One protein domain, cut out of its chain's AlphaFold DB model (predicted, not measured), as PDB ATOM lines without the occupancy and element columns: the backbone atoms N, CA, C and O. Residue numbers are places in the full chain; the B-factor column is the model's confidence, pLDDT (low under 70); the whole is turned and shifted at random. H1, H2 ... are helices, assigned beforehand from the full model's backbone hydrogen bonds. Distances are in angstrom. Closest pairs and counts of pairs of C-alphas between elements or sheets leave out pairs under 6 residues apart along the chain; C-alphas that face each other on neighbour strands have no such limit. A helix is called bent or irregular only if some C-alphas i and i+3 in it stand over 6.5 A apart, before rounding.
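This is residues 223 to 276 of the 276 residues of an uncharacterized protein of Flavisolibacter tropicus (UniProt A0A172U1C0). Two helices of similar length, H1 then H2, cross near their middles as a steep X. A long loop joins them, and its residues 253 to 258 stick out. The printed part has 54 residues, with no named strand; the class is all helix. The whole is compact, with a radius of gyration of the C-alphas of 11.0 A and spans of 32 by 26 by 17 A.

H1, residues 228 to 242, begins at C-alpha 228 (173.873, 276.744, 323.412) and is 20.6 A long. It is irregular: C-alphas 234 and 237 are 7.3 A apart. H2, residues 259 to 274, is 22.1 A long and ends at C-alpha 274 (162.625, 277.894, 315.660).

H1 and H2 touch, their closest C-alphas, of Leu 232 and Ala 266, 4.8 A apart. They run the same way at a steep tilt of 65 degrees. Every O i to N i+4 pair is within hydrogen-bond range in H2, and 9 of 11 in H1.

The C-alphas farthest apart, of Thr 224 and Pro 246, are 32.9 A apart. The printed part has no cut. The link, residues 243 to 258, is long. Residues 244 to 259 and 275 to 276 have pLDDT under 70.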
ATOM      1  N   SER A 223     174.423 270.470 327.316       85.12
ATOM      2  CA  SER A 223     174.407 271.802 327.944       85.12
ATOM      3  C   SER A 223     175.344 271.961 329.148       85.12
ATOM      4  O   SER A 223     175.657 273.090 329.518       85.12
ATOM      5  N   THR A 224     175.822 270.859 329.739       87.12
ATOM      6  CA  THR A 224     176.803 270.902 330.836       87.12
ATOM      7  C   THR A 224     178.236 271.104 330.341       87.12
ATOM      8  O   THR A 224     179.086 271.563 331.100       87.12
ATOM      9  N   LYS A 225     178.505 270.788 329.068       86.94
ATOM     10  CA  LYS A 225     179.837 270.865 328.448       86.94
ATOM     11  C   LYS A 225     179.993 272.063 327.524       86.94
ATOM     12  O   LYS A 225     181.102 272.553 327.340       86.94
ATOM     13  N   MET A 226     178.896 272.531 326.929       91.88
ATOM     14  CA  MET A 226     178.925 273.604 325.944       91.88
ATOM     15  C   MET A 226     177.700 274.514 326.062       91.88
ATOM     16  O   MET A 226     176.560 274.067 326.212       91.88
ATOM     17  N   SER A 227     177.926 275.824 325.933       92.06
ATOM     18  CA  SER A 227     176.826 276.783 325.850       92.06
ATOM     19  C   SER A 227     176.020 276.572 324.567       92.06
ATOM     20  O   SER A 227     176.562 276.223 323.518       92.06
ATOM     21  N   ARG A 228     174.716 276.843 324.608       90.62
ATOM     22  CA  ARG A 228     173.873 276.744 323.412       90.62
ATOM     23  C   ARG A 228     174.313 277.701 322.302       90.62
ATOM     24  O   ARG A 228     174.176 277.369 321.132       90.62
ATOM     25  N   THR A 229     174.855 278.865 322.660       91.12
ATOM     26  CA  THR A 229     175.428 279.810 321.693       91.12
ATOM     27  C   THR A 229     176.587 279.170 320.941       91.12
ATOM     28  O   THR A 229     176.590 279.180 319.719       91.12
ATOM     29  N   THR A 230     177.528 278.559 321.662       90.81
ATOM     30  CA  THR A 230     178.674 277.865 321.064       90.81
ATOM     31  C   THR A 230     178.220 276.689 320.204       90.81
ATOM     32  O   THR A 230     178.698 276.542 319.091       90.81
ATOM     33  N   PHE A 231     177.253 275.896 320.671       93.88
ATOM     34  CA  PHE A 231     176.717 274.773 319.899       93.88
ATOM     35  C   PHE A 231     176.115 275.221 318.562       93.88
ATOM     36  O   PHE A 231     176.471 274.689 317.514       93.88
ATOM     37  N   LEU A 232     175.230 276.221 318.595       92.50
ATOM     38  CA  LEU A 232     174.563 276.731 317.397       92.50
ATOM     39  C   LEU A 232     175.538 277.423 316.437       92.50
ATOM     40  O   LEU A 232     175.368 277.317 315.229       92.50
ATOM     41  N   ASP A 233     176.550 278.113 316.962       90.31
ATOM     42  CA  ASP A 233     177.626 278.705 316.163       90.31
ATOM     43  C   ASP A 233     178.454 277.627 315.442       90.31
ATOM     44  O   ASP A 233     178.720 277.759 314.250       90.31
ATOM     45  N   SER A 234     178.783 276.525 316.126       91.81
ATOM     46  CA  SER A 234     179.568 275.420 315.557       91.81
ATOM     47  C   SER A 234     178.862 274.683 314.421       91.81
ATOM     48  O   SER A 234     179.525 274.179 313.522       91.81
ATOM     49  N   VAL A 235     177.527 274.602 314.444       93.69
ATOM     50  CA  VAL A 235     176.748 273.943 313.379       93.69
ATOM     51  C   VAL A 235     176.234 274.924 312.321       93.69
ATOM     52  O   VAL A 235     175.676 274.492 311.318       93.69
ATOM     53  N   TYR A 236     176.421 276.233 312.508       90.75
ATOM     54  CA  TYR A 236     175.875 277.268 311.624       90.75
ATOM     55  C   TYR A 236     176.274 277.071 310.162       90.75
ATOM     56  O   TYR A 236     175.408 277.092 309.292       90.75
ATOM     57  N   ASP A 237     177.561 276.839 309.892       88.25
ATOM     58  CA  ASP A 237     178.071 276.745 308.518       88.25
ATOM     59  C   ASP A 237     177.524 275.528 307.774       88.25
ATOM     60  O   ASP A 237     177.329 275.585 306.562       88.25
ATOM     61  N   LEU A 238     177.195 274.449 308.492       92.19
ATOM     62  CA  LEU A 238     176.472 273.331 307.899       92.19
ATOM     63  C   LEU A 238     175.079 273.774 307.435       92.19
ATOM     64  O   LEU A 238     174.691 273.487 306.311       92.19
ATOM     65  N   PHE A 239     174.316 274.484 308.266       89.50
ATOM     66  CA  PHE A 239     172.974 274.934 307.883       89.50
ATOM     67  C   PHE A 239     173.006 276.017 306.797       89.50
ATOM     68  O   PHE A 239     172.135 276.023 305.924       89.50
ATOM     69  N   ALA A 240     174.015 276.889 306.806       85.06
ATOM     70  CA  ALA A 240     174.249 277.856 305.738       85.06
ATOM     71  C   ALA A 240     174.567 277.150 304.407       85.06
ATOM     72  O   ALA A 240     173.995 277.493 303.379       85.06
ATOM     73  N   LEU A 241     175.380 276.085 304.432       87.19
ATOM     74  CA  LEU A 241     175.658 275.257 303.252       87.19
ATOM     75  C   LEU A 241     174.384 274.620 302.671       87.19
ATOM     76  O   LEU A 241     174.238 274.505 301.457       87.19
ATOM     77  N   LEU A 242     173.449 274.208 303.531       85.81
ATOM     78  CA  LEU A 242     172.194 273.585 303.108       85.81
ATOM     79  C   LEU A 242     171.159 274.598 302.609       85.81
ATOM     80  O   LEU A 242     170.259 274.212 301.861       85.81
ATOM     81  N   THR A 243     171.243 275.867 303.021       77.12
ATOM     82  CA  THR A 243     170.187 276.866 302.806       77.12
ATOM     83  C   THR A 243     170.746 278.180 302.240       77.12
ATOM     84  O   THR A 243     171.342 278.962 302.973       77.12
ATOM     85  N   PRO A 244     170.521 278.484 300.946       60.78
ATOM     86  CA  PRO A 244     170.813 279.798 300.393       60.78
ATOM     87  C   PRO A 244     169.706 280.747 300.856       60.78
ATOM     88  O   PRO A 244     168.611 280.763 300.285       60.78
ATOM     89  N   LEU A 245     169.941 281.479 301.944       55.03
ATOM     90  CA  LEU A 245     168.970 282.422 302.493       55.03
ATOM     91  C   LEU A 245     169.559 283.819 302.678       55.03
ATOM     92  O   LEU A 245     170.681 283.957 303.175       55.03
ATOM     93  N   PRO A 246     168.765 284.870 302.387       46.66
ATOM     94  CA  PRO A 246     169.131 286.241 302.712       46.66
ATOM     95  C   PRO A 246     169.447 286.364 304.210       46.66
ATOM     96  O   PRO A 246     168.629 285.991 305.052       46.66
ATOM     97  N   GLY A 247     170.638 286.864 304.542       52.16
ATOM     98  CA  GLY A 247     171.110 287.024 305.923       52.16
ATOM     99  C   GLY A 247     171.953 285.868 306.483       52.16
ATOM    100  O   GLY A 247     172.616 286.072 307.497       52.16
ATOM    101  N   MET A 248     171.978 284.692 305.832       61.47
ATOM    102  CA  MET A 248     173.001 283.660 306.096       61.47
ATOM    103  C   MET A 248     174.327 283.998 305.390       61.47
ATOM    104  O   MET A 248     175.391 283.734 305.947       61.47
ATOM    105  N   ASP A 249     174.238 284.644 304.218       49.56
ATOM    106  CA  ASP A 249     175.372 285.074 303.382       49.56
ATOM    107  C   ASP A 249     175.893 286.487 303.714       49.56
ATOM    108  O   ASP A 249     177.062 286.811 303.469       49.56
ATOM    109  N   GLU A 250     175.046 287.349 304.290       48.09
ATOM    110  CA  GLU A 250     175.468 288.668 304.770       48.09
ATOM    111  C   GLU A 250     176.418 288.455 305.953       48.09
ATOM    112  O   GLU A 250     175.970 288.083 307.032       48.09
ATOM    113  N   TYR A 251     177.713 288.708 305.734       48.31
ATOM    114  CA  TYR A 251     178.851 288.608 306.672       48.31
ATOM    115  C   TYR A 251     179.833 287.430 306.515       48.31
ATOM    116  O   TYR A 251     180.816 287.395 307.257       48.31
ATOM    117  N   LEU A 252     179.733 286.578 305.481       42.38
ATOM    118  CA  LEU A 252     180.796 285.590 305.169       42.38
ATOM    119  C   LEU A 252     182.184 286.223 304.884       42.38
ATOM    120  O   LEU A 252     183.203 285.536 304.917       42.38
ATOM    121  N   ASN A 253     182.247 287.545 304.680       45.22
ATOM    122  CA  ASN A 253     183.479 288.297 304.418       45.22
ATOM    123  C   ASN A 253     184.083 289.036 305.629       45.22
ATOM    124  O   ASN A 253     185.115 289.689 305.464       45.22
ATOM    125  N   SER A 254     183.520 288.952 306.844       46.12
ATOM    126  CA  SER A 254     184.167 289.546 308.029       46.12
ATOM    127  C   SER A 254     184.828 288.476 308.899       46.12
ATOM    128  O   SER A 254     184.181 287.835 309.725       46.12
ATOM    129  N   LYS A 255     186.144 288.302 308.746       46.53
ATOM    130  CA  LYS A 255     186.991 287.457 309.607       46.53
ATOM    131  C   LYS A 255     187.188 288.059 311.010       46.53
ATOM    132  O   LYS A 255     188.317 288.326 311.404       46.53
ATOM    133  N   ASN A 256     186.119 288.300 311.764       50.00
ATOM    134  CA  ASN A 256     186.233 288.741 313.155       50.00
ATOM    135  C   ASN A 256     185.625 287.693 314.090       50.00
ATOM    136  O   ASN A 256     184.417 287.676 314.319       50.00
ATOM    137  N   GLU A 257     186.487 286.864 314.684       56.12
ATOM    138  CA  GLU A 257     186.188 285.916 315.771       56.12
ATOM    139  C   GLU A 257     185.855 286.632 317.097       56.12
ATOM    140  O   GLU A 257     186.374 286.307 318.160       56.12
ATOM    141  N   SER A 258     185.003 287.655 317.059       64.12
ATOM    142  CA  SER A 258     184.514 288.294 318.282       64.12
ATOM    143  C   SER A 258     183.382 287.467 318.900       64.12
ATOM    144  O   SER A 258     182.567 286.882 318.184       64.12
ATOM    145  N   ASP A 259     183.253 287.477 320.229       69.06
ATOM    146  CA  ASP A 259     182.117 286.845 320.927       69.06
ATOM    147  C   ASP A 259     180.755 287.400 320.467       69.06
ATOM    148  O   ASP A 259     179.738 286.697 320.456       69.06
ATOM    149  N   SER A 260     180.741 288.657 320.008       75.94
ATOM    150  CA  SER A 260     179.576 289.290 319.385       75.94
ATOM    151  C   SER A 260     179.157 288.581 318.093       75.94
ATOM    152  O   SER A 260     177.961 288.411 317.847       75.94
ATOM    153  N   TYR A 261     180.119 288.133 317.283       78.19
ATOM    154  CA  TYR A 261     179.861 287.460 316.009       78.19
ATOM    155  C   TYR A 261     179.294 286.050 316.209       78.19
ATOM    156  O   TYR A 261     178.259 285.715 315.631       78.19
ATOM    157  N   LYS A 262     179.885 285.267 317.118       79.88
ATOM    158  CA  LYS A 262     179.358 283.939 317.488       79.88
ATOM    159  C   LYS A 262     177.924 284.030 318.007       79.88
ATOM    160  O   LYS A 262     177.041 283.260 317.634       79.88
ATOM    161  N   THR A 263     177.665 285.043 318.834       85.06
ATOM    162  CA  THR A 263     176.323 285.322 319.356       85.06
ATOM    163  C   THR A 263     175.331 285.673 318.249       85.06
ATOM    164  O   THR A 263     174.170 285.264 318.320       85.06
ATOM    165  N   TYR A 264     175.756 286.425 317.232       84.81
ATOM    166  CA  TYR A 264     174.924 286.747 316.076       84.81
ATOM    167  C   TYR A 264     174.559 285.487 315.283       84.81
ATOM    168  O   TYR A 264     173.370 285.207 315.143       84.81
ATOM    169  N   ARG A 265     175.548 284.684 314.867       85.94
ATOM    170  CA  ARG A 265     175.335 283.431 314.116       85.94
ATOM    171  C   ARG A 265     174.374 282.492 314.831       85.94
ATOM    172  O   ARG A 265     173.361 282.082 314.267       85.94
ATOM    173  N   ALA A 266     174.619 282.249 316.116       88.19
ATOM    174  CA  ALA A 266     173.749 281.419 316.941       88.19
ATOM    175  C   ALA A 266     172.306 281.951 317.008       88.19
ATOM    176  O   ALA A 266     171.351 281.176 316.931       88.19
ATOM    177  N   LYS A 267     172.119 283.273 317.141       85.75
ATOM    178  CA  LYS A 267     170.785 283.900 317.145       85.75
ATOM    179  C   LYS A 267     170.099 283.794 315.786       85.75
ATOM    180  O   LYS A 267     168.895 283.541 315.762       85.75
ATOM    181  N   THR A 268     170.831 283.992 314.693       83.75
ATOM    182  CA  THR A 268     170.320 283.875 313.323       83.75
ATOM    183  C   THR A 268     169.847 282.455 313.056       83.75
ATOM    184  O   THR A 268     168.678 282.269 312.724       83.75
ATOM    185  N   LEU A 269     170.686 281.451 313.331       86.25
ATOM    186  CA  LEU A 269     170.311 280.046 313.179       86.25
ATOM    187  C   LEU A 269     169.122 279.674 314.065       86.25
ATOM    188  O   LEU A 269     168.174 279.044 313.605       86.25
ATOM    189  N   TRP A 270     169.130 280.108 315.329       87.31
ATOM    190  CA  TRP A 270     168.016 279.845 316.235       87.31
ATOM    191  C   TRP A 270     166.695 280.415 315.717       87.31
ATOM    192  O   TRP A 270     165.664 279.749 315.785       87.31
ATOM    193  N   ARG A 271     166.703 281.663 315.236       83.88
ATOM    194  CA  ARG A 271     165.506 282.281 314.657       83.88
ATOM    195  C   ARG A 271     165.069 281.512 313.426       83.88
ATOM    196  O   ARG A 271     163.917 281.117 313.348       83.88
ATOM    197  N   PHE A 272     165.999 281.214 312.534       78.19
ATOM    198  CA  PHE A 272     165.690 280.508 311.307       78.19
ATOM    199  C   PHE A 272     165.031 279.138 311.547       78.19
ATOM    200  O   PHE A 272     163.998 278.844 310.947       78.19
ATOM    201  N   ILE A 273     165.567 278.343 312.477       80.19
ATOM    202  CA  ILE A 273     165.039 277.008 312.789       80.19
ATOM    203  C   ILE A 273     163.742 277.084 313.615       80.19
ATOM    204  O   ILE A 273     162.796 276.348 313.339       80.19
ATOM    205  N   TYR A 274     163.666 277.969 314.619       79.88
ATOM    206  CA  TYR A 274     162.625 277.894 315.660       79.88
ATOM    207  C   TYR A 274     161.676 279.096 315.753       79.88
ATOM    208  O   TYR A 274     160.631 278.989 316.394       79.88
ATOM    209  N   LYS A 275     162.011 280.258 315.182       65.31
ATOM    210  CA  LYS A 275     161.183 281.477 315.243       65.31
ATOM    211  C   LYS A 275     161.030 282.106 313.857       65.31
ATOM    212  O   LYS A 275     161.847 282.935 313.463       65.31
ATOM    213  N   LYS A 276     159.942 281.750 313.175       55.44
ATOM    214  CA  LYS A 276     159.382 282.583 312.103       55.44
ATOM    215  C   LYS A 276     158.546 283.695 312.721       55.44
ATOM    216  O   LYS A 276     157.678 283.349 313.554       55.44
TER     217      LYS A 276